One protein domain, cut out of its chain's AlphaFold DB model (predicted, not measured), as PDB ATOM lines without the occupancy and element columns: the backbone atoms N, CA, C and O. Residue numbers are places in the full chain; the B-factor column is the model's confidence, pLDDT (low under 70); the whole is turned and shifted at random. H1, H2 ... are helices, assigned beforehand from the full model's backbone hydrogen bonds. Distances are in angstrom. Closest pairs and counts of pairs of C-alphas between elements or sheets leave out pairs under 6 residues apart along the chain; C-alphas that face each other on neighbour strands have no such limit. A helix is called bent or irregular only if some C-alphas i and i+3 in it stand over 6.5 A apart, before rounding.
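This is residues 129 to 313 of the 489 residues of an uncharacterized protein of Leptotrichia wadei (UniProt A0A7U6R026). A long bent helix, H7, runs through the domain: its first arm, H7a, packs with H4 and H6 in a cluster that also holds the short H5, and its second arm, H7b, crosses H3 and reaches to the other end. There H2 bridges H7b and H9, residues 306 to 313 stick out at the end of H9, and the short H8, which touches no helix, sits between two stretches with no named element, the second of them residues 275 to 294. The 185 printed residues include nine named helices, H1 to H9 in chain order, and no named strand; the class is all helix. The whole is compact, with a radius of gyration of the C-alphas of 18.1 A and spans of 56 by 48 by 30 A.

Start at C-alpha 235, (-44.450, -62.033, -14.254), where H7, residues 235 to 260, begins. By its hydrogen bonds it was assigned as one helix, but it is bent: C-alphas 243 and 246 are 7.5 A apart, and H7a, residues 235 to 243, stands at a steep tilt of 52 degrees to H7b, residues 246 to 260, 21.3 A long. Look next for H3, residues 152 to 176, 36.2 A long, with a kink of 34 degrees near residue 160; it is only just irregular, C-alphas 157 and 160 being 6.8 A apart. H4 is residues 185 to 200, 22.6 A, H5 residues 208 to 211, and H6 residues 215 to 229, 20.8 A. H1 is residues 131 to 134, H2 residues 136 to 143, and H8 residues 269 to 274. H9, residues 295 to 311, is 24.4 A long and ends at C-alpha 311, (-76.282, -61.120, -32.697).

H7a and H6 form a helical hairpin at a shallow tilt of 4 degrees, closest at the C-alphas of Ile 221 and Cys 242, 6.1 A. H4 touches H7a at Ile 196 and Glu 239, C-alphas 6.7 A apart. H5 touches H4, C-alphas of Met 191 and Leu 211 at 7.0 A. H7b touches H3, C-alphas of Ile 169 and Ile 249 at 7.0 A, and H2, C-alphas of Pro 140 and Tyr 251 at 6.7 A. H2 touches H9, C-alphas of Phe 138 and Tyr 298 at 5.9 A. H1 is close to H9 but not clearly touching; H8 touches no helix. Every O i to N i+4 pair is within hydrogen-bond range in H4, H6, H7a, H7b, H8 and H9, but 2 of 4 in H2 and 18 of 21 in H3; H1 and H5 are too short for one.

The C-alphas of Leu 201 and Asn 286, the two farthest apart, are 58.6 A apart. The printed part has no cut; H8 to H9 is a long link of 20 residues. Mean pLDDT of the printed part is 71.4, with 80 residues under 70, among them 271 to 293.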
ATOM      1  N   ASN A 129     -63.963 -51.744 -47.207       36.91
ATOM      2  CA  ASN A 129     -63.703 -50.335 -46.883       36.91
ATOM      3  C   ASN A 129     -63.906 -49.938 -45.396       36.91
ATOM      4  O   ASN A 129     -63.794 -48.757 -45.079       36.91
ATOM      5  N   SER A 130     -64.196 -50.868 -44.479       43.66
ATOM      6  CA  SER A 130     -64.570 -50.581 -43.093       43.66
ATOM      7  C   SER A 130     -63.578 -51.086 -42.038       43.66
ATOM      8  O   SER A 130     -63.206 -50.297 -41.177       43.66
ATOM      9  N   PHE A 131     -63.111 -52.336 -42.056       44.03
ATOM     10  CA  PHE A 131     -62.604 -52.975 -40.826       44.03
ATOM     11  C   PHE A 131     -61.361 -52.304 -40.198       44.03
ATOM     12  O   PHE A 131     -61.397 -51.909 -39.033       44.03
ATOM     13  N   LEU A 132     -60.276 -52.096 -40.961       47.69
ATOM     14  CA  LEU A 132     -59.032 -51.552 -40.388       47.69
ATOM     15  C   LEU A 132     -59.054 -50.035 -40.121       47.69
ATOM     16  O   LEU A 132     -58.370 -49.539 -39.228       47.69
ATOM     17  N   ILE A 133     -59.829 -49.284 -40.902       48.41
ATOM     18  CA  ILE A 133     -59.935 -47.829 -40.732       48.41
ATOM     19  C   ILE A 133     -60.916 -47.496 -39.604       48.41
ATOM     20  O   ILE A 133     -60.669 -46.555 -38.854       48.41
ATOM     21  N   SER A 134     -61.997 -48.274 -39.449       54.94
ATOM     22  CA  SER A 134     -63.072 -47.948 -38.500       54.94
ATOM     23  C   SER A 134     -62.615 -48.031 -37.047       54.94
ATOM     24  O   SER A 134     -62.929 -47.150 -36.259       54.94
ATOM     25  N   PHE A 135     -61.812 -49.027 -36.675       60.88
ATOM     26  CA  PHE A 135     -61.328 -49.137 -35.293       60.88
ATOM     27  C   PHE A 135     -60.062 -48.312 -35.011       60.88
ATOM     28  O   PHE A 135     -59.607 -48.286 -33.870       60.88
ATOM     29  N   GLY A 136     -59.451 -47.675 -36.017       67.94
ATOM     30  CA  GLY A 136     -58.283 -46.800 -35.871       67.94
ATOM     31  C   GLY A 136     -57.193 -47.326 -34.922       67.94
ATOM     32  O   GLY A 136     -56.674 -48.431 -35.070       67.94
ATOM     33  N   LEU A 137     -56.861 -46.531 -33.902       71.56
ATOM     34  CA  LEU A 137     -55.906 -46.883 -32.844       71.56
ATOM     35  C   LEU A 137     -56.502 -47.794 -31.760       71.56
ATOM     36  O   LEU A 137     -56.055 -47.743 -30.631       71.56
ATOM     37  N   PHE A 138     -57.525 -48.593 -32.037       70.88
ATOM     38  CA  PHE A 138     -57.960 -49.672 -31.146       70.88
ATOM     39  C   PHE A 138     -57.685 -51.053 -31.757       70.88
ATOM     40  O   PHE A 138     -57.620 -52.049 -31.057       70.88
ATOM     41  N   ILE A 139     -57.368 -51.138 -33.049       63.62
ATOM     42  CA  ILE A 139     -56.856 -52.379 -33.660       63.62
ATOM     43  C   ILE A 139     -55.524 -52.833 -33.072       63.62
ATOM     44  O   ILE A 139     -55.407 -54.018 -32.758       63.62
ATOM     45  N   PRO A 140     -54.521 -51.946 -32.875       62.38
ATOM     46  CA  PRO A 140     -53.276 -52.368 -32.249       62.38
ATOM     47  C   PRO A 140     -53.525 -52.969 -30.867       62.38
ATOM     48  O   PRO A 140     -52.841 -53.910 -30.488       62.38
ATOM     49  N   PHE A 141     -54.499 -52.432 -30.125       67.56
ATOM     50  CA  PHE A 141     -54.889 -52.988 -28.838       67.56
ATOM     51  C   PHE A 141     -55.259 -54.452 -28.994       67.56
ATOM     52  O   PHE A 141     -54.568 -55.292 -28.442       67.56
ATOM     53  N   LEU A 142     -56.257 -54.748 -29.828       62.97
ATOM     54  CA  LEU A 142     -56.792 -56.094 -30.035       62.97
ATOM     55  C   LEU A 142     -55.733 -57.075 -30.567       62.97
ATOM     56  O   LEU A 142     -55.622 -58.207 -30.097       62.97
ATOM     57  N   LEU A 143     -54.902 -56.631 -31.514       59.75
ATOM     58  CA  LEU A 143     -53.849 -57.454 -32.116       59.75
ATOM     59  C   LEU A 143     -52.720 -57.802 -31.133       59.75
ATOM     60  O   LEU A 143     -52.179 -58.914 -31.182       59.75
ATOM     61  N   PHE A 144     -52.363 -56.871 -30.247       59.16
ATOM     62  CA  PHE A 144     -51.287 -57.031 -29.264       59.16
ATOM     63  C   PHE A 144     -51.793 -57.269 -27.842       59.16
ATOM     64  O   PHE A 144     -51.005 -57.143 -26.905       59.16
ATOM     65  N   LEU A 145     -53.069 -57.641 -27.674       59.78
ATOM     66  CA  LEU A 145     -53.534 -58.234 -26.427       59.78
ATOM     67  C   LEU A 145     -52.653 -59.449 -26.134       59.78
ATOM     68  O   LEU A 145     -52.380 -60.272 -27.021       59.78
ATOM     69  N   GLU A 146     -52.166 -59.513 -24.899       56.09
ATOM     70  CA  GLU A 146     -51.288 -60.598 -24.483       56.09
ATOM     71  C   GLU A 146     -52.015 -61.946 -24.658       56.09
ATOM     72  O   GLU A 146     -53.217 -62.042 -24.404       56.09
ATOM     73  N   PRO A 147     -51.332 -63.004 -25.122       42.81
ATOM     74  CA  PRO A 147     -51.958 -64.240 -25.609       42.81
ATOM     75  C   PRO A 147     -52.662 -65.106 -24.546       42.81
ATOM     76  O   PRO A 147     -53.085 -66.216 -24.852       42.81
ATOM     77  N   GLU A 148     -52.798 -64.644 -23.305       51.06
ATOM     78  CA  GLU A 148     -53.343 -65.427 -22.182       51.06
ATOM     79  C   GLU A 148     -54.829 -65.179 -21.902       51.06
ATOM     80  O   GLU A 148     -55.365 -65.648 -20.901       51.06
ATOM     81  N   TYR A 149     -55.508 -64.446 -22.781       53.84
ATOM     82  CA  TYR A 149     -56.786 -63.825 -22.466       53.84
ATOM     83  C   TYR A 149     -57.921 -64.308 -23.370       53.84
ATOM     84  O   TYR A 149     -58.114 -63.834 -24.486       53.84
ATOM     85  N   GLU A 150     -58.712 -65.250 -22.852       53.34
ATOM     86  CA  GLU A 150     -59.905 -65.791 -23.522       53.34
ATOM     87  C   GLU A 150     -61.198 -65.014 -23.172       53.34
ATOM     88  O   GLU A 150     -62.249 -65.242 -23.778       53.34
ATOM     89  N   ASN A 151     -61.167 -64.111 -22.181       61.66
ATOM     90  CA  ASN A 151     -62.354 -63.495 -21.567       61.66
ATOM     91  C   ASN A 151     -62.439 -61.971 -21.793       61.66
ATOM     92  O   ASN A 151     -61.434 -61.303 -22.010       61.66
ATOM     93  N   TRP A 152     -63.642 -61.392 -21.700       70.06
ATOM     94  CA  TRP A 152     -63.841 -59.941 -21.871       70.06
ATOM     95  C   TRP A 152     -63.225 -59.098 -20.758       70.06
ATOM     96  O   TRP A 152     -62.621 -58.070 -21.051       70.06
ATOM     97  N   TYR A 153     -63.291 -59.558 -19.503       66.88
ATOM     98  CA  TYR A 153     -62.723 -58.812 -18.374       66.88
ATOM     99  C   TYR A 153     -61.223 -58.539 -18.565       66.88
ATOM    100  O   TYR A 153     -60.734 -57.464 -18.235       66.88
ATOM    101  N   SER A 154     -60.493 -59.476 -19.176       68.44
ATOM    102  CA  SER A 154     -59.068 -59.297 -19.438       68.44
ATOM    103  C   SER A 154     -58.767 -58.257 -20.509       68.44
ATOM    104  O   SER A 154     -57.682 -57.679 -20.509       68.44
ATOM    105  N   ILE A 155     -59.707 -57.998 -21.420       75.25
ATOM    106  CA  ILE A 155     -59.589 -56.856 -22.325       75.25
ATOM    107  C   ILE A 155     -59.717 -55.572 -21.511       75.25
ATOM    108  O   ILE A 155     -58.860 -54.697 -21.596       75.25
ATOM    109  N   GLU A 156     -60.768 -55.463 -20.701       79.25
ATOM    110  CA  GLU A 156     -61.070 -54.262 -19.918       79.25
ATOM    111  C   GLU A 156     -59.940 -53.894 -18.943       79.25
ATOM    112  O   GLU A 156     -59.592 -52.721 -18.794       79.25
ATOM    113  N   GLU A 157     -59.268 -54.893 -18.369       76.56
ATOM    114  CA  GLU A 157     -58.070 -54.703 -17.544       76.56
ATOM    115  C   GLU A 157     -56.893 -54.066 -18.299       76.56
ATOM    116  O   GLU A 157     -56.094 -53.329 -17.714       76.56
ATOM    117  N   GLN A 158     -56.795 -54.286 -19.611       80.06
ATOM    118  CA  GLN A 158     -55.699 -53.783 -20.437       80.06
ATOM    119  C   GLN A 158     -55.978 -52.408 -21.058       80.06
ATOM    120  O   GLN A 158     -55.026 -51.757 -21.499       80.06
ATOM    121  N   ILE A 159     -57.230 -51.924 -21.060       85.81
ATOM    122  CA  ILE A 159     -57.603 -50.629 -21.668       85.81
ATOM    123  C   ILE A 159     -56.775 -49.486 -21.072       85.81
ATOM    124  O   ILE A 159     -56.238 -48.666 -21.820       85.81
ATOM    125  N   VAL A 160     -56.618 -49.448 -19.741       87.94
ATOM    126  CA  VAL A 160     -55.808 -48.422 -19.056       87.94
ATOM    127  C   VAL A 160     -54.396 -48.404 -19.625       87.94
ATOM    128  O   VAL A 160     -53.910 -47.375 -20.091       87.94
ATOM    129  N   ASN A 161     -53.758 -49.571 -19.635       85.25
ATOM    130  CA  ASN A 161     -52.369 -49.724 -20.030       85.25
ATOM    131  C   ASN A 161     -52.142 -49.350 -21.489       85.25
ATOM    132  O   ASN A 161     -51.169 -48.673 -21.820       85.25
ATOM    133  N   TYR A 162     -53.072 -49.758 -22.343       84.81
ATOM    134  CA  TYR A 162     -53.035 -49.455 -23.755       84.81
ATOM    135  C   TYR A 162     -53.176 -47.961 -24.047       84.81
ATOM    136  O   TYR A 162     -52.372 -47.394 -24.787       84.81
ATOM    137  N   VAL A 163     -54.168 -47.306 -23.439       86.31
ATOM    138  CA  VAL A 163     -54.406 -45.870 -23.630       86.31
ATOM    139  C   VAL A 163     -53.200 -45.061 -23.156       86.31
ATOM    140  O   VAL A 163     -52.798 -44.107 -23.821       86.31
ATOM    141  N   GLU A 164     -52.580 -45.444 -22.040       87.62
ATOM    142  CA  GLU A 164     -51.356 -44.793 -21.583       87.62
ATOM    143  C   GLU A 164     -50.190 -44.956 -22.564       87.62
ATOM    144  O   GLU A 164     -49.552 -43.953 -22.890       87.62
ATOM    145  N   ASP A 165     -49.933 -46.180 -23.043       86.25
ATOM    146  CA  ASP A 165     -48.873 -46.463 -24.018       86.25
ATOM    147  C   ASP A 165     -49.074 -45.610 -25.287       86.25
ATOM    148  O   ASP A 165     -48.135 -44.972 -25.759       86.25
ATOM    149  N   ILE A 166     -50.309 -45.530 -25.800       83.44
ATOM    150  CA  ILE A 166     -50.666 -44.710 -26.970       83.44
ATOM    151  C   ILE A 166     -50.312 -43.239 -26.743       83.44
ATOM    152  O   ILE A 166     -49.667 -42.620 -27.588       83.44
ATOM    153  N   ILE A 167     -50.700 -42.667 -25.601       84.06
ATOM    154  CA  ILE A 167     -50.416 -41.257 -25.318       84.06
ATOM    155  C   ILE A 167     -48.914 -41.020 -25.142       84.06
ATOM    156  O   ILE A 167     -48.404 -39.986 -25.575       84.06
ATOM    157  N   ASP A 168     -48.210 -41.942 -24.485       86.44
ATOM    158  CA  ASP A 168     -46.764 -41.862 -24.280       86.44
ATOM    159  C   ASP A 168     -46.017 -41.885 -25.625       86.44
ATOM    160  O   ASP A 168     -45.169 -41.024 -25.867       86.44
ATOM    161  N   ILE A 169     -46.404 -42.783 -26.535       82.62
ATOM    162  CA  ILE A 169     -45.840 -42.878 -27.888       82.62
ATOM    163  C   ILE A 169     -46.137 -41.614 -28.698       82.62
ATOM    164  O   ILE A 169     -45.223 -41.028 -29.272       82.62
ATOM    165  N   ILE A 170     -47.384 -41.136 -28.708       78.06
ATOM    166  CA  ILE A 170     -47.753 -39.925 -29.454       78.06
ATOM    167  C   ILE A 170     -47.006 -38.694 -28.935       78.06
ATOM    168  O   ILE A 170     -46.498 -37.907 -29.729       78.06
ATOM    169  N   ASN A 171     -46.924 -38.506 -27.614       80.19
ATOM    170  CA  ASN A 171     -46.186 -37.374 -27.048       80.19
ATOM    171  C   ASN A 171     -44.706 -37.436 -27.426       80.19
ATOM    172  O   ASN A 171     -44.099 -36.400 -27.681       80.19
ATOM    173  N   TYR A 172     -44.126 -38.638 -27.455       82.12
ATOM    174  CA  TYR A 172     -42.751 -38.825 -27.893       82.12
ATOM    175  C   TYR A 172     -42.572 -38.440 -29.365       82.12
ATOM    176  O   TYR A 172     -41.668 -37.665 -29.669       82.12
ATOM    177  N   LEU A 173     -43.442 -38.925 -30.256       74.62
ATOM    178  CA  LEU A 173     -43.426 -38.583 -31.683       74.62
ATOM    179  C   LEU A 173     -43.531 -37.072 -31.901       74.62
ATOM    180  O   LEU A 173     -42.711 -36.489 -32.605       74.62
ATOM    181  N   TYR A 174     -44.493 -36.438 -31.226       72.31
ATOM    182  CA  TYR A 174     -44.725 -35.001 -31.307       72.31
ATOM    183  C   TYR A 174     -43.523 -34.182 -30.826       72.31
ATOM    184  O   TYR A 174     -43.071 -33.277 -31.514       72.31
ATOM    185  N   ASN A 175     -42.978 -34.497 -29.650       75.56
ATOM    186  CA  ASN A 175     -41.884 -33.711 -29.079       75.56
ATOM    187  C   ASN A 175     -40.572 -33.858 -29.861       75.56
ATOM    188  O   ASN A 175     -39.710 -32.988 -29.766       75.56
ATOM    189  N   ASN A 176     -40.403 -34.962 -30.594       70.75
ATOM    190  CA  ASN A 176     -39.177 -35.251 -31.327       70.75
ATOM    191  C   ASN A 176     -39.282 -34.985 -32.837       70.75
ATOM    192  O   ASN A 176     -38.256 -35.111 -33.502       70.75
ATOM    193  N   ASN A 177     -40.464 -34.631 -33.368       61.78
ATOM    194  CA  ASN A 177     -40.740 -34.453 -34.805       61.78
ATOM    195  C   ASN A 177     -40.139 -35.575 -35.675       61.78
ATOM    196  O   ASN A 177     -39.494 -35.322 -36.691       61.78
ATOM    197  N   LYS A 178     -40.270 -36.826 -35.230       61.62
ATOM    198  CA  LYS A 178     -39.653 -37.990 -35.878       61.62
ATOM    199  C   LYS A 178     -40.642 -39.135 -35.947       61.62
ATOM    200  O   LYS A 178     -41.257 -39.451 -34.933       61.62
ATOM    201  N   SER A 179     -40.717 -39.788 -37.104       60.72
ATOM    202  CA  SER A 179     -41.205 -41.162 -37.195       60.72
ATOM    203  C   SER A 179     -40.294 -42.089 -36.388       60.72
ATOM    204  O   SER A 179     -39.087 -41.859 -36.255       60.72
ATOM    205  N   ILE A 180     -40.868 -43.139 -35.804       64.06
ATOM    206  CA  ILE A 180     -40.085 -44.143 -35.083       64.06
ATOM    207  C   ILE A 180     -39.664 -45.241 -36.052       64.06
ATOM    208  O   ILE A 180     -40.457 -46.103 -36.430       64.06
ATOM    209  N   PHE A 181     -38.374 -45.254 -36.375       62.66
ATOM    210  CA  PHE A 181     -37.728 -46.355 -37.072       62.66
ATOM    211  C   PHE A 181     -36.599 -46.936 -36.220       62.66
ATOM    212  O   PHE A 181     -35.765 -46.212 -35.675       62.66
ATOM    213  N   PHE A 182     -36.576 -48.260 -36.089       65.25
ATOM    214  CA  PHE A 182     -35.555 -48.975 -35.332       65.25
ATOM    215  C   PHE A 182     -34.626 -49.721 -36.298       65.25
ATOM    216  O   PHE A 182     -34.924 -50.839 -36.691       65.25
ATOM    217  N   GLU A 183     -33.475 -49.140 -36.649       57.66
ATOM    218  CA  GLU A 183     -32.525 -49.728 -37.621       57.66
ATOM    219  C   GLU A 183     -31.904 -51.072 -37.179       57.66
ATOM    220  O   GLU A 183     -31.432 -51.851 -38.002       57.66
ATOM    221  N   LYS A 184     -31.874 -51.359 -35.869       68.31
ATOM    222  CA  LYS A 184     -31.151 -52.501 -35.274       68.31
ATOM    223  C   LYS A 184     -32.043 -53.405 -34.419       68.31
ATOM    224  O   LYS A 184     -31.656 -53.810 -33.323       68.31
ATOM    225  N   LYS A 185     -33.251 -53.736 -34.883       68.62
ATOM    226  CA  LYS A 185     -34.270 -54.422 -34.054       68.62
ATOM    227  C   LYS A 185     -33.798 -55.712 -33.413       68.62
ATOM    228  O   LYS A 185     -34.142 -55.966 -32.263       68.62
ATOM    229  N   TYR A 186     -33.020 -56.524 -34.123       68.50
ATOM    230  CA  TYR A 186     -32.489 -57.769 -33.565       68.50
ATOM    231  C   TYR A 186     -31.590 -57.513 -32.345       68.50
ATOM    232  O   TYR A 186     -31.727 -58.185 -31.321       68.50
ATOM    233  N   GLU A 187     -30.729 -56.492 -32.413       74.81
ATOM    234  CA  GLU A 187     -29.893 -56.075 -31.283       74.81
ATOM    235  C   GLU A 187     -30.768 -55.592 -30.112       74.81
ATOM    236  O   GLU A 187     -30.576 -56.034 -28.978       74.81
ATOM    237  N   ILE A 188     -31.787 -54.769 -30.388       76.69
ATOM    238  CA  ILE A 188     -32.715 -54.255 -29.364       76.69
ATOM    239  C   ILE A 188     -33.495 -55.401 -28.703       76.69
ATOM    240  O   ILE A 188     -33.582 -55.458 -27.478       76.69
ATOM    241  N   LYS A 189     -34.020 -56.358 -29.482       80.75
ATOM    242  CA  LYS A 189     -34.725 -57.546 -28.966       80.75
ATOM    243  C   LYS A 189     -33.825 -58.371 -28.041       80.75
ATOM    244  O   LYS A 189     -34.258 -58.761 -26.958       80.75
ATOM    245  N   ASN A 190     -32.561 -58.577 -28.412       82.19
ATOM    246  CA  ASN A 190     -31.593 -59.264 -27.552       82.19
ATOM    247  C   ASN A 190     -31.304 -58.482 -26.261       82.19
ATOM    248  O   ASN A 190     -31.212 -59.074 -25.186       82.19
ATOM    249  N   MET A 191     -31.210 -57.152 -26.336       84.56
ATOM    250  CA  MET A 191     -31.054 -56.300 -25.154       84.56
ATOM    251  C   MET A 191     -32.257 -56.394 -24.209       84.56
ATOM    252  O   MET A 191     -32.068 -56.507 -22.998       84.56
ATOM    253  N   ILE A 192     -33.479 -56.397 -24.747       86.94
ATOM    254  CA  ILE A 192     -34.711 -56.583 -23.971       86.94
ATOM    255  C   ILE A 192     -34.721 -57.960 -23.303       86.94
ATOM    256  O   ILE A 192     -34.991 -58.056 -22.107       86.94
ATOM    257  N   LYS A 193     -34.367 -59.024 -24.030       87.81
ATOM    258  CA  LYS A 193     -34.288 -60.378 -23.465       87.81
ATOM    259  C   LYS A 193     -33.305 -60.444 -22.290       87.81
ATOM    260  O   LYS A 193     -33.658 -60.931 -21.218       87.81
ATOM    261  N   ASN A 194     -32.116 -59.866 -22.457       86.19
ATOM    262  CA  ASN A 194     -31.119 -59.765 -21.388       86.19
ATOM    263  C   ASN A 194     -31.633 -58.949 -20.189       86.19
ATOM    264  O   ASN A 194     -31.358 -59.298 -19.039       86.19
ATOM    265  N   PHE A 195     -32.393 -57.878 -20.436       86.69
ATOM    266  CA  PHE A 195     -33.034 -57.087 -19.385       86.69
ATOM    267  C   PHE A 195     -34.060 -57.886 -18.592       86.69
ATOM    268  O   PHE A 195     -34.056 -57.830 -17.360       86.69
ATOM    269  N   ILE A 196     -34.900 -58.658 -19.279       87.19
ATOM    270  CA  ILE A 196     -35.884 -59.535 -18.649       87.19
ATOM    271  C   ILE A 196     -35.168 -60.557 -17.753       87.19
ATOM    272  O   ILE A 196     -35.518 -60.708 -16.583       87.19
ATOM    273  N   GLU A 197     -34.130 -61.222 -18.267       86.00
ATOM    274  CA  GLU A 197     -33.340 -62.209 -17.518       86.00
ATOM    275  C   GLU A 197     -32.673 -61.615 -16.271       86.00
ATOM    276  O   GLU A 197     -32.780 -62.179 -15.182       86.00
ATOM    277  N   LYS A 198     -32.051 -60.437 -16.384       81.81
ATOM    278  CA  LYS A 198     -31.405 -59.770 -15.242       81.81
ATOM    279  C   LYS A 198     -32.403 -59.242 -14.212       81.81
ATOM    280  O   LYS A 198     -32.146 -59.327 -13.011       81.81
ATOM    281  N   SER A 199     -33.550 -58.740 -14.664       79.19
ATOM    282  CA  SER A 199     -34.608 -58.247 -13.776       79.19
ATOM    283  C   SER A 199     -35.238 -59.380 -12.958       79.19
ATOM    284  O   SER A 199     -35.526 -59.179 -11.779       79.19
ATOM    285  N   LYS A 200     -35.339 -60.600 -13.514       76.12
ATOM    286  CA  LYS A 200     -35.747 -61.811 -12.765       76.12
ATOM    287  C   LYS A 200     -34.826 -62.101 -11.578       76.12
ATOM    288  O   LYS A 200     -35.288 -62.553 -10.537       76.12
ATOM    289  N   LEU A 201     -33.533 -61.818 -11.732       71.44
ATOM    290  CA  LEU A 201     -32.511 -62.021 -10.705       71.44
ATOM    291  C   LEU A 201     -32.400 -60.842  -9.724       71.44
ATOM    292  O   LEU A 201     -31.496 -60.836  -8.892       71.44
ATOM    293  N   LYS A 202     -33.281 -59.829  -9.825       69.75
ATOM    294  CA  LYS A 202     -33.211 -58.561  -9.073       69.75
ATOM    295  C   LYS A 202     -31.838 -57.874  -9.168       69.75
ATOM    296  O   LYS A 202     -31.410 -57.182  -8.247       69.75
ATOM    297  N   ASN A 203     -31.131 -58.070 -10.281       61.16
ATOM    298  CA  ASN A 203     -29.774 -57.569 -10.473       61.16
ATOM    299  C   ASN A 203     -29.799 -56.332 -11.389       61.16
ATOM    300  O   ASN A 203     -29.614 -56.413 -12.604       61.16
ATOM    301  N   TYR A 204     -30.128 -55.181 -10.792       58.28
ATOM    302  CA  TYR A 204     -30.619 -53.992 -11.499       58.28
ATOM    303  C   TYR A 204     -29.538 -53.129 -12.181       58.28
ATOM    304  O   TYR A 204     -29.855 -52.386 -13.103       58.28
ATOM    305  N   ASN A 205     -28.262 -53.213 -11.795       55.69
ATOM    306  CA  ASN A 205     -27.315 -52.123 -12.096       55.69
ATOM    307  C   ASN A 205     -26.712 -52.100 -13.514       55.69
ATOM    308  O   ASN A 205     -26.280 -51.040 -13.939       55.69
ATOM    309  N   TYR A 206     -26.695 -53.204 -14.275       50.38
ATOM    310  CA  TYR A 206     -25.989 -53.239 -15.578       50.38
ATOM    311  C   TYR A 206     -26.909 -53.268 -16.812       50.38
ATOM    312  O   TYR A 206     -26.451 -53.110 -17.939       50.38
ATOM    313  N   SER A 207     -28.212 -53.521 -16.645       53.97
ATOM    314  CA  SER A 207     -29.123 -53.678 -17.794       53.97
ATOM    315  C   SER A 207     -29.791 -52.382 -18.256       53.97
ATOM    316  O   SER A 207     -30.326 -52.335 -19.363       53.97
ATOM    317  N   TYR A 208     -29.787 -51.352 -17.411       61.66
ATOM    318  CA  TYR A 208     -30.503 -50.103 -17.659       61.66
ATOM    319  C   TYR A 208     -29.759 -49.203 -18.656       61.66
ATOM    320  O   TYR A 208     -30.398 -48.550 -19.475       61.66
ATOM    321  N   ASP A 209     -28.423 -49.203 -18.650       62.41
ATOM    322  CA  ASP A 209     -27.633 -48.230 -19.416       62.41
ATOM    323  C   ASP A 209     -27.629 -48.461 -20.930       62.41
ATOM    324  O   ASP A 209     -27.510 -47.506 -21.696       62.41
ATOM    325  N   ILE A 210     -27.812 -49.703 -21.386       62.28
ATOM    326  CA  ILE A 210     -27.844 -50.002 -22.824       62.28
ATOM    327  C   ILE A 210     -29.221 -49.651 -23.410       62.28
ATOM    328  O   ILE A 210     -29.296 -49.059 -24.485       62.28
ATOM    329  N   LEU A 211     -30.312 -49.947 -22.688       69.44
ATOM    330  CA  LEU A 211     -31.673 -49.611 -23.125       69.44
ATOM    331  C   LEU A 211     -31.932 -48.101 -23.140       69.44
ATOM    332  O   LEU A 211     -32.686 -47.656 -23.997       69.44
ATOM    333  N   LYS A 212     -31.269 -47.310 -22.281       71.69
ATOM    334  CA  LYS A 212     -31.350 -45.832 -22.284       71.69
ATOM    335  C   LYS A 212     -31.050 -45.192 -23.642       71.69
ATOM    336  O   LYS A 212     -31.471 -44.073 -23.867       71.69
ATOM    337  N   ARG A 213     -30.348 -45.877 -24.552       72.25
ATOM    338  CA  ARG A 213     -30.134 -45.389 -25.929       72.25
ATOM    339  C   ARG A 213     -31.422 -45.336 -26.761       72.25
ATOM    340  O   ARG A 213     -31.445 -44.690 -27.800       72.25
ATOM    341  N   TYR A 214     -32.470 -46.024 -26.314       79.31
ATOM    342  CA  TYR A 214     -33.788 -46.082 -26.935       79.31
ATOM    343  C   TYR A 214     -34.819 -45.483 -25.974       79.31
ATOM    344  O   TYR A 214     -35.593 -46.216 -25.357       79.31
ATOM    345  N   ASP A 215     -34.802 -44.155 -25.837       82.62
ATOM    346  CA  ASP A 215     -35.526 -43.391 -24.809       82.62
ATOM    347  C   ASP A 215     -36.973 -43.857 -24.588       82.62
ATOM    348  O   ASP A 215     -37.365 -44.149 -23.456       82.62
ATOM    349  N   LEU A 216     -37.756 -44.000 -25.665       86.50
ATOM    350  CA  LEU A 216     -39.153 -44.439 -25.591       86.50
ATOM    351  C   LEU A 216     -39.302 -45.895 -25.118       86.50
ATOM    352  O   LEU A 216     -40.107 -46.168 -24.228       86.50
ATOM    353  N   ILE A 217     -38.525 -46.826 -25.686       87.38
ATOM    354  CA  ILE A 217     -38.558 -48.250 -25.298       87.38
ATOM    355  C   ILE A 217     -38.189 -48.383 -23.825       87.38
ATOM    356  O   ILE A 217     -38.884 -49.050 -23.059       87.38
ATOM    357  N   TYR A 218     -37.100 -47.730 -23.425       87.12
ATOM    358  CA  TYR A 218     -36.638 -47.728 -22.048       87.12
ATOM    359  C   TYR A 218     -37.708 -47.175 -21.110       87.12
ATOM    360  O   TYR A 218     -38.061 -47.834 -20.133       87.12
ATOM    361  N   TYR A 219     -38.276 -46.010 -21.426       88.25
ATOM    362  CA  TYR A 219     -39.321 -45.392 -20.619       88.25
ATOM    363  C   TYR A 219     -40.521 -46.331 -20.398       88.25
ATOM    364  O   TYR A 219     -40.922 -46.553 -19.250       88.25
ATOM    365  N   LEU A 220     -41.041 -46.943 -21.468       89.44
ATOM    366  CA  LEU A 220     -42.192 -47.850 -21.408       89.44
ATOM    367  C   LEU A 220     -41.884 -49.142 -20.628       89.44
ATOM    368  O   LEU A 220     -42.645 -49.529 -19.738       89.44
ATOM    369  N   ILE A 221     -40.734 -49.777 -20.882       88.94
ATOM    370  CA  ILE A 221     -40.316 -50.990 -20.160       88.94
ATOM    371  C   ILE A 221     -40.121 -50.707 -18.667       88.94
ATOM    372  O   ILE A 221     -40.570 -51.488 -17.823       88.94
ATOM    373  N   ILE A 222     -39.460 -49.603 -18.302       87.69
ATOM    374  CA  ILE A 222     -39.194 -49.289 -16.892       87.69
ATOM    375  C   ILE A 222     -40.487 -49.016 -16.134       87.69
ATOM    376  O   ILE A 222     -40.618 -49.451 -14.987       87.69
ATOM    377  N   LYS A 223     -41.453 -48.345 -16.766       88.00
ATOM    378  CA  LYS A 223     -42.783 -48.132 -16.194       88.00
ATOM    379  C   LYS A 223     -43.441 -49.462 -15.802       88.00
ATOM    380  O   LYS A 223     -43.764 -49.638 -14.628       88.00
ATOM    381  N   ARG A 224     -43.516 -50.439 -16.715       87.06
ATOM    382  CA  ARG A 224     -44.086 -51.775 -16.421       87.06
ATOM    383  C   ARG A 224     -43.262 -52.601 -15.452       87.06
ATOM    384  O   ARG A 224     -43.802 -53.327 -14.625       87.06
ATOM    385  N   THR A 225     -41.946 -52.458 -15.497       88.06
ATOM    386  CA  THR A 225     -41.060 -53.167 -14.569       88.06
ATOM    387  C   THR A 225     -41.270 -52.697 -13.126       88.06
ATOM    388  O   THR A 225     -41.173 -53.498 -12.199       88.06
ATOM    389  N   LYS A 226     -41.614 -51.420 -12.900       86.88
ATOM    390  CA  LYS A 226     -41.992 -50.930 -11.563       86.88
ATOM    391  C   LYS A 226     -43.276 -51.586 -11.054       86.88
ATOM    392  O   LYS A 226     -43.319 -51.963  -9.888       86.88
ATOM    393  N   GLU A 227     -44.285 -51.746 -11.907       85.56
ATOM    394  CA  GLU A 227     -45.542 -52.428 -11.561       85.56
ATOM    395  C   GLU A 227     -45.291 -53.896 -11.197       85.56
ATOM    396  O   GLU A 227     -45.745 -54.355 -10.148       85.56
ATOM    397  N   TYR A 228     -44.478 -54.591 -11.997       85.88
ATOM    398  CA  TYR A 228     -44.032 -55.957 -11.717       85.88
ATOM    399  C   TYR A 228     -43.309 -56.065 -10.365       85.88
ATOM    400  O   TYR A 228     -43.678 -56.880  -9.521       85.88
ATOM    401  N   ASN A 229     -42.332 -55.190 -10.104       83.50
ATOM    402  CA  ASN A 229     -41.587 -55.184  -8.839       83.50
ATOM    403  C   ASN A 229     -42.472 -54.882  -7.616       83.50
ATOM    404  O   ASN A 229     -42.154 -55.316  -6.511       83.50
ATOM    405  N   GLN A 230     -43.569 -54.142  -7.800       83.69
ATOM    406  CA  GLN A 230     -44.560 -53.853  -6.758       83.69
ATOM    407  C   GLN A 230     -45.595 -54.976  -6.580       83.69
ATOM    408  O   GLN A 230     -46.489 -54.838  -5.748       83.69
ATOM    409  N   GLY A 231     -45.506 -56.061  -7.355       79.38
ATOM    410  CA  GLY A 231     -46.474 -57.159  -7.337       79.38
ATOM    411  C   GLY A 231     -47.824 -56.812  -7.971       79.38
ATOM    412  O   GLY A 231     -48.786 -57.540  -7.761       79.38
ATOM    413  N   LYS A 232     -47.909 -55.709  -8.727       78.25
ATOM    414  CA  LYS A 232     -49.137 -55.259  -9.407       78.25
ATOM    415  C   LYS A 232     -49.319 -55.863 -10.797       78.25
ATOM    416  O   LYS A 232     -50.399 -55.763 -11.360       78.25
ATOM    417  N   LEU A 233     -48.257 -56.429 -11.362       79.88
ATOM    418  CA  LEU A 233     -48.261 -57.049 -12.680       79.88
ATOM    419  C   LEU A 233     -47.669 -58.444 -12.556       79.88
ATOM    420  O   LEU A 233     -46.579 -58.609 -12.005       79.88
ATOM    421  N   GLU A 234     -48.378 -59.449 -13.060       81.69
ATOM    422  CA  GLU A 234     -47.859 -60.808 -13.049       81.69
ATOM    423  C   GLU A 234     -46.626 -60.933 -13.944       81.69
ATOM    424  O   GLU A 234     -46.488 -60.275 -14.976       81.69
ATOM    425  N   ARG A 235     -45.718 -61.828 -13.551       83.50
ATOM    426  CA  ARG A 235     -44.450 -62.033 -14.254       83.50
ATOM    427  C   ARG A 235     -44.649 -62.330 -15.741       83.50
ATOM    428  O   ARG A 235     -43.948 -61.760 -16.567       83.50
ATOM    429  N   LYS A 236     -45.576 -63.229 -16.068       81.44
ATOM    430  CA  LYS A 236     -45.799 -63.688 -17.443       81.44
ATOM    431  C   LYS A 236     -46.286 -62.538 -18.335       81.44
ATOM    432  O   LYS A 236     -45.716 -62.316 -19.399       81.44
ATOM    433  N   LEU A 237     -47.209 -61.723 -17.820       78.31
ATOM    434  CA  LEU A 237     -47.711 -60.511 -18.475       78.31
ATOM    435  C   LEU A 237     -46.617 -59.462 -18.681       78.31
ATOM    436  O   LEU A 237     -46.491 -58.888 -19.757       78.31
ATOM    437  N   TRP A 238     -45.780 -59.238 -17.668       86.56
ATOM    438  CA  TRP A 238     -44.641 -58.328 -17.782       86.56
ATOM    439  C   TRP A 238     -43.615 -58.793 -18.828       86.56
ATOM    440  O   TRP A 238     -43.135 -57.981 -19.624       86.56
ATOM    441  N   GLU A 239     -43.278 -60.087 -18.851       84.31
ATOM    442  CA  GLU A 239     -42.368 -60.658 -19.851       84.31
ATOM    443  C   GLU A 239     -42.928 -60.498 -21.263       84.31
ATOM    444  O   GLU A 239     -42.205 -60.098 -22.178       84.31
ATOM    445  N   SER A 240     -44.217 -60.788 -21.429       79.62
ATOM    446  CA  SER A 240     -44.896 -60.688 -22.712       79.62
ATOM    447  C   SER A 240     -44.934 -59.235 -23.209       79.62
ATOM    448  O   SER A 240     -44.483 -58.966 -24.327       79.62
ATOM    449  N   TYR A 241     -45.237 -58.280 -22.319       82.38
ATOM    450  CA  TYR A 241     -45.192 -56.847 -22.622       82.38
ATOM    451  C   TYR A 241     -43.816 -56.410 -23.116       82.38
ATOM    452  O   TYR A 241     -43.694 -55.734 -24.140       82.38
ATOM    453  N   CYS A 242     -42.762 -56.786 -22.386       84.19
ATOM    454  CA  CYS A 242     -41.401 -56.385 -22.727       84.19
ATOM    455  C   CYS A 242     -40.994 -56.941 -24.095       84.19
ATOM    456  O   CYS A 242     -40.440 -56.207 -24.909       84.19
ATOM    457  N   ASN A 243     -41.305 -58.207 -24.377       79.50
ATOM    458  CA  ASN A 243     -40.997 -58.826 -25.666       79.50
ATOM    459  C   ASN A 243     -41.807 -58.218 -26.826       79.50
ATOM    460  O   ASN A 243     -41.296 -58.122 -27.943       79.50
ATOM    461  N   GLY A 244     -43.046 -57.785 -26.570       75.12
ATOM    462  CA  GLY A 244     -43.948 -57.204 -27.568       75.12
ATOM    463  C   GLY A 244     -43.780 -55.700 -27.817       75.12
ATOM    464  O   GLY A 244     -44.364 -55.175 -28.768       75.12
ATOM    465  N   ILE A 245     -42.993 -54.983 -27.003       80.75
ATOM    466  CA  ILE A 245     -42.996 -53.509 -26.994       80.75
ATOM    467  C   ILE A 245     -42.553 -52.871 -28.314       80.75
ATOM    468  O   ILE A 245     -43.149 -51.887 -28.744       80.75
ATOM    469  N   ILE A 246     -41.543 -53.439 -28.983       75.94
ATOM    470  CA  ILE A 246     -41.045 -52.926 -30.271       75.94
ATOM    471  C   ILE A 246     -42.163 -52.997 -31.310       75.94
ATOM    472  O   ILE A 246     -42.492 -51.997 -31.943       75.94
ATOM    473  N   THR A 247     -42.796 -54.165 -31.419       71.75
ATOM    474  CA  THR A 247     -43.906 -54.414 -32.340       71.75
ATOM    475  C   THR A 247     -45.075 -53.467 -32.067       71.75
ATOM    476  O   THR A 247     -45.630 -52.889 -32.999       71.75
ATOM    477  N   LYS A 248     -45.412 -53.248 -30.787       75.19
ATOM    478  CA  LYS A 248     -46.462 -52.309 -30.369       75.19
ATOM    479  C   LYS A 248     -46.156 -50.875 -30.818       75.19
ATOM    480  O   LYS A 248     -47.021 -50.232 -31.410       75.19
ATOM    481  N   ILE A 249     -44.943 -50.380 -30.555       76.94
ATOM    482  CA  ILE A 249     -44.526 -49.021 -30.934       76.94
ATOM    483  C   ILE A 249     -44.573 -48.845 -32.451       76.94
ATOM    484  O   ILE A 249     -45.143 -47.871 -32.931       76.94
ATOM    485  N   GLU A 250     -44.003 -49.787 -33.199       71.88
ATOM    486  CA  GLU A 250     -43.962 -49.724 -34.662       71.88
ATOM    487  C   GLU A 250     -45.349 -49.706 -35.271       71.88
ATOM    488  O   GLU A 250     -45.594 -48.947 -36.200       71.88
ATOM    489  N   TYR A 251     -46.268 -50.501 -34.732       71.88
ATOM    490  CA  TYR A 251     -47.623 -50.533 -35.246       71.88
ATOM    491  C   TYR A 251     -48.373 -49.232 -34.961       71.88
ATOM    492  O   TYR A 251     -49.074 -48.718 -35.827       71.88
ATOM    493  N   ILE A 252     -48.205 -48.663 -33.765       73.69
ATOM    494  CA  ILE A 252     -48.791 -47.360 -33.436       73.69
ATOM    495  C   ILE A 252     -48.204 -46.282 -34.347       73.69
ATOM    496  O   ILE A 252     -48.966 -45.551 -34.973       73.69
ATOM    497  N   ASN A 253     -46.874 -46.220 -34.474       72.75
ATOM    498  CA  ASN A 253     -46.191 -45.285 -35.366       72.75
ATOM    499  C   ASN A 253     -46.698 -45.419 -36.810       72.75
ATOM    500  O   ASN A 253     -47.094 -44.434 -37.422       72.75
ATOM    501  N   PHE A 254     -46.802 -46.652 -37.301       67.25
ATOM    502  CA  PHE A 254     -47.309 -46.962 -38.630       67.25
ATOM    503  C   PHE A 254     -48.744 -46.450 -38.856       67.25
ATOM    504  O   PHE A 254     -49.022 -45.804 -39.867       67.25
ATOM    505  N   ILE A 255     -49.676 -46.720 -37.930       67.44
ATOM    506  CA  ILE A 255     -51.068 -46.254 -38.058       67.44
ATOM    507  C   ILE A 255     -51.110 -44.721 -38.086       67.44
ATOM    508  O   ILE A 255     -51.835 -44.136 -38.890       67.44
ATOM    509  N   LEU A 256     -50.307 -44.064 -37.252       69.81
ATOM    510  CA  LEU A 256     -50.217 -42.607 -37.220       69.81
ATOM    511  C   LEU A 256     -49.665 -42.035 -38.539       69.81
ATOM    512  O   LEU A 256     -50.215 -41.061 -39.048       69.81
ATOM    513  N   GLU A 257     -48.646 -42.655 -39.134       63.84
ATOM    514  CA  GLU A 257     -48.106 -42.254 -40.442       63.84
ATOM    515  C   GLU A 257     -49.153 -42.369 -41.558       63.84
ATOM    516  O   GLU A 257     -49.316 -41.450 -42.360       63.84
ATOM    517  N   ASN A 258     -49.911 -43.470 -41.577       56.66
ATOM    518  CA  ASN A 258     -50.830 -43.784 -42.675       56.66
ATOM    519  C   ASN A 258     -52.130 -42.991 -42.639       56.66
ATOM    520  O   ASN A 258     -52.728 -42.757 -43.688       56.66
ATOM    521  N   ILE A 259     -52.594 -42.592 -41.455       58.84
ATOM    522  CA  ILE A 259     -53.801 -41.772 -41.375       58.84
ATOM    523  C   ILE A 259     -53.472 -40.292 -41.671       58.84
ATOM    524  O   ILE A 259     -54.345 -39.584 -42.174       58.84
ATOM    525  N   PHE A 260     -52.251 -39.801 -41.399       55.50
ATOM    526  CA  PHE A 260     -52.053 -38.353 -41.226       55.50
ATOM    527  C   PHE A 260     -50.942 -37.659 -42.012       55.50
ATOM    528  O   PHE A 260     -50.914 -36.435 -41.923       55.50
ATOM    529  N   SER A 261     -50.074 -38.356 -42.756       53.28
ATOM    530  CA  SER A 261     -48.960 -37.716 -43.488       53.28
ATOM    531  C   SER A 261     -48.224 -36.659 -42.631       53.28
ATOM    532  O   SER A 261     -48.169 -35.493 -42.982       53.28
ATOM    533  N   ILE A 262     -47.754 -37.100 -41.456       52.62
ATOM    534  CA  ILE A 262     -46.820 -36.488 -40.482       52.62
ATOM    535  C   ILE A 262     -46.939 -34.965 -40.220       52.62
ATOM    536  O   ILE A 262     -46.311 -34.148 -40.881       52.62
ATOM    537  N   ASP A 263     -47.666 -34.633 -39.140       56.06
ATOM    538  CA  ASP A 263     -47.228 -33.783 -38.008       56.06
ATOM    539  C   ASP A 263     -48.348 -33.762 -36.945       56.06
ATOM    540  O   ASP A 263     -49.207 -32.874 -36.915       56.06
ATOM    541  N   LEU A 264     -48.402 -34.791 -36.087       59.53
ATOM    542  CA  LEU A 264     -49.500 -34.981 -35.129       59.53
ATOM    543  C   LEU A 264     -49.252 -34.308 -33.786       59.53
ATOM    544  O   LEU A 264     -48.225 -34.529 -33.151       59.53
ATOM    545  N   TYR A 265     -50.245 -33.563 -33.300       60.69
ATOM    546  CA  TYR A 265     -50.149 -32.869 -32.020       60.69
ATOM    547  C   TYR A 265     -51.487 -32.681 -31.309       60.69
ATOM    548  O   TYR A 265     -52.562 -32.657 -31.917       60.69
ATOM    549  N   PHE A 266     -51.420 -32.495 -29.989       66.31
ATOM    550  CA  PHE A 266     -52.544 -31.998 -29.201       66.31
ATOM    551  C   PHE A 266     -52.585 -30.471 -29.297       66.31
ATOM    552  O   PHE A 266     -51.792 -29.786 -28.654       66.31
ATOM    553  N   LYS A 267     -53.521 -29.924 -30.082       69.75
ATOM    554  CA  LYS A 267     -53.645 -28.468 -30.276       69.75
ATOM    555  C   LYS A 267     -53.941 -27.721 -28.975       69.75
ATOM    556  O   LYS A 267     -53.472 -26.604 -28.778       69.75
ATOM    557  N   THR A 268     -54.724 -28.324 -28.084       72.25
ATOM    558  CA  THR A 268     -55.110 -27.720 -26.806       72.25
ATOM    559  C   THR A 268     -54.980 -28.705 -25.643       72.25
ATOM    560  O   THR A 268     -54.975 -29.925 -25.817       72.25
ATOM    561  N   LYS A 269     -54.939 -28.182 -24.409       72.31
ATOM    562  CA  LYS A 269     -55.043 -29.012 -23.191       72.31
ATOM    563  C   LYS A 269     -56.341 -29.822 -23.155       72.31
ATOM    564  O   LYS A 269     -56.360 -30.917 -22.606       72.31
ATOM    565  N   GLU A 270     -57.417 -29.280 -23.718       72.69
ATOM    566  CA  GLU A 270     -58.714 -29.949 -23.797       72.69
ATOM    567  C   GLU A 270     -58.695 -31.094 -24.812       72.69
ATOM    568  O   GLU A 270     -59.194 -32.180 -24.526       72.69
ATOM    569  N   ASP A 271     -58.037 -30.893 -25.952       65.25
ATOM    570  CA  ASP A 271     -57.790 -31.949 -26.930       65.25
ATOM    571  C   ASP A 271     -56.976 -33.091 -26.306       65.25
ATOM    572  O   ASP A 271     -57.334 -34.254 -26.463       65.25
ATOM    573  N   LYS A 272     -55.959 -32.778 -25.491       68.12
ATOM    574  CA  LYS A 272     -55.208 -33.788 -24.727       68.12
ATOM    575  C   LYS A 272     -56.098 -34.594 -23.780       68.12
ATOM    576  O   LYS A 272     -56.029 -35.817 -23.791       68.12
ATOM    577  N   LYS A 273     -56.983 -33.944 -23.018       66.44
ATOM    578  CA  LYS A 273     -57.950 -34.648 -22.149       66.44
ATOM    579  C   LYS A 273     -58.913 -35.525 -22.945       66.44
ATOM    580  O   LYS A 273     -59.230 -36.637 -22.538       66.44
ATOM    581  N   LYS A 274     -59.373 -35.029 -24.095       66.44
ATOM    582  CA  LYS A 274     -60.273 -35.756 -24.997       66.44
ATOM    583  C   LYS A 274     -59.557 -36.814 -25.828       66.44
ATOM    584  O   LYS A 274     -60.237 -37.605 -26.478       66.44
ATOM    585  N   LEU A 275     -58.228 -36.903 -25.757       65.94
ATOM    586  CA  LEU A 275     -57.390 -37.749 -26.610       65.94
ATOM    587  C   LEU A 275     -57.635 -37.475 -28.097       65.94
ATOM    588  O   LEU A 275     -57.720 -38.403 -28.893       65.94
ATOM    589  N   ARG A 276     -57.770 -36.183 -28.423       65.62
ATOM    590  CA  ARG A 276     -58.030 -35.613 -29.744       65.62
ATOM    591  C   ARG A 276     -56.744 -35.098 -30.375       65.62
ATOM    592  O   ARG A 276     -56.184 -34.112 -29.917       65.62
ATOM    593  N   LEU A 277     -56.279 -35.746 -31.434       63.06
ATOM    594  CA  LEU A 277     -55.089 -35.304 -32.175       63.06
ATOM    595  C   LEU A 277     -55.452 -34.434 -33.374       63.06
ATOM    596  O   LEU A 277     -56.598 -34.426 -33.805       63.06
ATOM    597  N   THR A 278     -54.493 -33.665 -33.882       59.62
ATOM    598  CA  THR A 278     -54.605 -32.859 -35.105       59.62
ATOM    599  C   THR A 278     -53.326 -33.017 -35.920       59.62
ATOM    600  O   THR A 278     -52.254 -33.041 -35.324       59.62
ATOM    601  N   SER A 279     -53.446 -33.126 -37.248       64.56
ATOM    602  CA  SER A 279     -52.309 -33.118 -38.184       64.56
ATOM    603  C   SER A 279     -52.153 -31.744 -38.840       64.56
ATOM    604  O   SER A 279     -53.161 -31.051 -39.024       64.56
ATOM    605  N   LYS A 280     -50.927 -31.351 -39.201       56.31
ATOM    606  CA  LYS A 280     -50.680 -30.266 -40.165       56.31
ATOM    607  C   LYS A 280     -50.557 -30.885 -41.558       56.31
ATOM    608  O   LYS A 280     -49.755 -31.785 -41.734       56.31
ATOM    609  N   ASN A 281     -51.315 -30.396 -42.537       53.12
ATOM    610  CA  ASN A 281     -51.018 -30.675 -43.944       53.12
ATOM    611  C   ASN A 281     -50.306 -29.462 -44.549       53.12
ATOM    612  O   ASN A 281     -50.591 -28.335 -44.143       53.12
ATOM    613  N   ASP A 282     -49.420 -29.710 -45.519       47.19
ATOM    614  CA  ASP A 282     -48.738 -28.692 -46.326       47.19
ATOM    615  C   ASP A 282     -49.661 -27.510 -46.667       47.19
ATOM    616  O   ASP A 282     -50.770 -27.692 -47.180       47.19
ATOM    617  N   GLU A 283     -49.155 -26.291 -46.459       46.25
ATOM    618  CA  GLU A 283     -49.827 -24.987 -46.632       46.25
ATOM    619  C   GLU A 283     -50.442 -24.744 -48.035       46.25
ATOM    620  O   GLU A 283     -51.058 -23.710 -48.285       46.25
ATOM    621  N   LYS A 284     -50.303 -25.683 -48.979       45.75
ATOM    622  CA  LYS A 284     -50.771 -25.566 -50.369       45.75
ATOM    623  C   LYS A 284     -52.248 -25.892 -50.585       45.75
ATOM    624  O   LYS A 284     -52.781 -25.543 -51.637       45.75
ATOM    625  N   SER A 285     -52.936 -26.517 -49.629       45.53
ATOM    626  CA  SER A 285     -54.399 -26.616 -49.666       45.53
ATOM    627  C   SER A 285     -54.984 -25.714 -48.587       45.53
ATOM    628  O   SER A 285     -54.857 -26.034 -47.411       45.53
ATOM    629  N   ASN A 286     -55.660 -24.627 -48.974       40.62
ATOM    630  CA  ASN A 286     -56.393 -23.682 -48.105       40.62
ATOM    631  C   ASN A 286     -57.579 -24.316 -47.326       40.62
ATOM    632  O   ASN A 286     -58.583 -23.667 -47.041       40.62
ATOM    633  N   ILE A 287     -57.498 -25.604 -47.006       45.53
ATOM    634  CA  ILE A 287     -58.445 -26.355 -46.200       45.53
ATOM    635  C   ILE A 287     -57.603 -27.086 -45.157       45.53
ATOM    636  O   ILE A 287     -57.025 -28.133 -45.453       45.53
ATOM    637  N   ASP A 288     -57.561 -26.554 -43.936       43.03
ATOM    638  CA  ASP A 288     -57.147 -27.304 -42.749       43.03
ATOM    639  C   ASP A 288     -58.051 -28.543 -42.629       43.03
ATOM    640  O   ASP A 288     -59.104 -28.515 -41.983       43.03
ATOM    641  N   LYS A 289     -57.690 -29.661 -43.269       46.59
ATOM    642  CA  LYS A 289     -58.339 -30.949 -43.006       46.59
ATOM    643  C   LYS A 289     -57.878 -31.413 -41.632       46.59
ATOM    644  O   LYS A 289     -56.917 -32.160 -41.479       46.59
ATOM    645  N   LYS A 290     -58.578 -30.930 -40.607       51.84
ATOM    646  CA  LYS A 290     -58.383 -31.335 -39.220       51.84
ATOM    647  C   LYS A 290     -58.849 -32.773 -39.060       51.84
ATOM    648  O   LYS A 290     -60.026 -33.028 -38.805       51.84
ATOM    649  N   TYR A 291     -57.926 -33.715 -39.146       56.34
ATOM    650  CA  TYR A 291     -58.224 -35.052 -38.678       56.34
ATOM    651  C   TYR A 291     -58.208 -35.103 -37.153       56.34
ATOM    652  O   TYR A 291     -57.449 -34.390 -36.503       56.34
ATOM    653  N   THR A 292     -59.090 -35.910 -36.577       59.66
ATOM    654  CA  THR A 292     -59.249 -36.082 -35.136       59.66
ATOM    655  C   THR A 292     -59.179 -37.563 -34.814       59.66
ATOM    656  O   THR A 292     -60.015 -38.324 -35.278       59.66
ATOM    657  N   ILE A 293     -58.199 -37.961 -34.004       69.44
ATOM    658  CA  ILE A 293     -58.225 -39.269 -33.340       69.44
ATOM    659  C   ILE A 293     -59.160 -39.162 -32.149       69.44
ATOM    660  O   ILE A 293     -59.049 -38.213 -31.388       69.44
ATOM    661  N   ASN A 294     -60.050 -40.124 -31.952       77.69
ATOM    662  CA  ASN A 294     -60.827 -40.213 -30.729       77.69
ATOM    663  C   ASN A 294     -60.870 -41.670 -30.282       77.69
ATOM    664  O   ASN A 294     -61.664 -42.460 -30.778       77.69
ATOM    665  N   LEU A 295     -60.023 -42.024 -29.312       79.56
ATOM    666  CA  LEU A 295     -59.958 -43.399 -28.801       79.56
ATOM    667  C   LEU A 295     -61.301 -43.905 -28.244       79.56
ATOM    668  O   LEU A 295     -61.523 -45.107 -28.224       79.56
ATOM    669  N   MET A 296     -62.195 -43.005 -27.809       82.19
ATOM    670  CA  MET A 296     -63.542 -43.402 -27.384       82.19
ATOM    671  C   MET A 296     -64.405 -43.810 -28.577       82.19
ATOM    672  O   MET A 296     -65.112 -44.800 -28.521       82.19
ATOM    673  N   GLU A 297     -64.325 -43.056 -29.668       82.19
ATOM    674  CA  GLU A 297     -65.058 -43.356 -30.897       82.19
ATOM    675  C   GLU A 297     -64.590 -44.686 -31.499       82.19
ATOM    676  O   GLU A 297     -65.409 -45.506 -31.892       82.19
ATOM    677  N   TYR A 298     -63.281 -44.951 -31.463       80.69
ATOM    678  CA  TYR A 298     -62.706 -46.232 -31.877       80.69
ATOM    679  C   TYR A 298     -63.162 -47.410 -31.010       80.69
ATOM    680  O   TYR A 298     -63.450 -48.478 -31.548       80.69
ATOM    681  N   LEU A 299     -63.277 -47.209 -29.694       83.69
ATOM    682  CA  LEU A 299     -63.864 -48.202 -28.799       83.69
ATOM    683  C   LEU A 299     -65.346 -48.443 -29.124       83.69
ATOM    684  O   LEU A 299     -65.764 -49.591 -29.196       83.69
ATOM    685  N   ASN A 300     -66.116 -47.390 -29.400       84.44
ATOM    686  CA  ASN A 300     -67.525 -47.528 -29.771       84.44
ATOM    687  C   ASN A 300     -67.696 -48.260 -31.115       84.44
ATOM    688  O   ASN A 300     -68.615 -49.057 -31.276       84.44
ATOM    689  N   TYR A 301     -66.807 -48.029 -32.091       80.81
ATOM    690  CA  TYR A 301     -66.810 -48.813 -33.326       80.81
ATOM    691  C   TYR A 301     -66.580 -50.295 -33.043       80.81
ATOM    692  O   TYR A 301     -67.295 -51.130 -33.594       80.81
ATOM    693  N   PHE A 302     -65.625 -50.608 -32.166       80.31
ATOM    694  CA  PHE A 302     -65.363 -51.973 -31.718       80.31
ATOM    695  C   PHE A 302     -66.574 -52.604 -31.021       80.31
ATOM    696  O   PHE A 302     -66.949 -53.719 -31.366       80.31
ATOM    697  N   GLU A 303     -67.231 -51.882 -30.115       84.69
ATOM    698  CA  GLU A 303     -68.465 -52.327 -29.450       84.69
ATOM    699  C   GLU A 303     -69.565 -52.664 -30.461       84.69
ATOM    700  O   GLU A 303     -70.171 -53.730 -30.381       84.69
ATOM    701  N   ASN A 304     -69.768 -51.804 -31.461       82.75
ATOM    702  CA  ASN A 304     -70.771 -52.010 -32.506       82.75
ATOM    703  C   ASN A 304     -70.474 -53.223 -33.398       82.75
ATOM    704  O   ASN A 304     -71.393 -53.894 -33.863       82.75
ATOM    705  N   ASP A 305     -69.204 -53.498 -33.685       80.12
ATOM    706  CA  ASP A 305     -68.827 -54.669 -34.476       80.12
ATOM    707  C   ASP A 305     -68.935 -55.963 -33.661       80.12
ATOM    708  O   ASP A 305     -69.459 -56.967 -34.144       80.12
ATOM    709  N   PHE A 306     -68.532 -55.914 -32.390       83.19
ATOM    710  CA  PHE A 306     -68.752 -57.005 -31.449       83.19
ATOM    711  C   PHE A 306     -70.243 -57.330 -31.294       83.19
ATOM    712  O   PHE A 306     -70.619 -58.499 -31.320       83.19
ATOM    713  N   LEU A 307     -71.107 -56.320 -31.214       83.75
ATOM    714  CA  LEU A 307     -72.556 -56.499 -31.163       83.75
ATOM    715  C   LEU A 307     -73.094 -57.305 -32.347       83.75
ATOM    716  O   LEU A 307     -73.783 -58.304 -32.144       83.75
ATOM    717  N   LYS A 308     -72.706 -56.929 -33.571       82.25
ATOM    718  CA  LYS A 308     -73.084 -57.654 -34.795       82.25
ATOM    719  C   LYS A 308     -72.604 -59.096 -34.772       82.25
ATOM    720  O   LYS A 308     -73.297 -59.991 -35.247       82.25
ATOM    721  N   TYR A 309     -71.410 -59.338 -34.243       85.12
ATOM    722  CA  TYR A 309     -70.910 -60.694 -34.077       85.12
ATOM    723  C   TYR A 309     -71.803 -61.515 -33.139       85.12
ATOM    724  O   TYR A 309     -72.220 -62.612 -33.511       85.12
ATOM    725  N   VAL A 310     -72.115 -60.990 -31.950       85.06
ATOM    726  CA  VAL A 310     -72.900 -61.733 -30.953       85.06
ATOM    727  C   VAL A 310     -74.341 -61.953 -31.413       85.06
ATOM    728  O   VAL A 310     -74.888 -63.025 -31.171       85.06
ATOM    729  N   GLU A 311     -74.939 -60.989 -32.115       84.31
ATOM    730  CA  GLU A 311     -76.282 -61.120 -32.697       84.31
ATOM    731  C   GLU A 311     -76.387 -62.303 -33.676       84.31
ATOM    732  O   GLU A 311     -77.418 -62.967 -33.745       84.31
ATOM    733  N   ASN A 312     -75.294 -62.624 -34.376       84.56
ATOM    734  CA  ASN A 312     -75.225 -63.737 -35.324       84.56
ATOM    735  C   ASN A 312     -74.878 -65.093 -34.677       84.56
ATOM    736  O   ASN A 312     -74.708 -66.089 -35.385       84.56
ATOM    737  N   LEU A 313     -74.735 -65.165 -33.347       87.44
ATOM    738  CA  LEU A 313     -74.450 -66.426 -32.668       87.44
ATOM    739  C   LEU A 313     -75.701 -67.296 -32.539       87.44
ATOM    740  O   LEU A 313     -76.772 -66.855 -32.130       87.44
TER     741      LEU A 313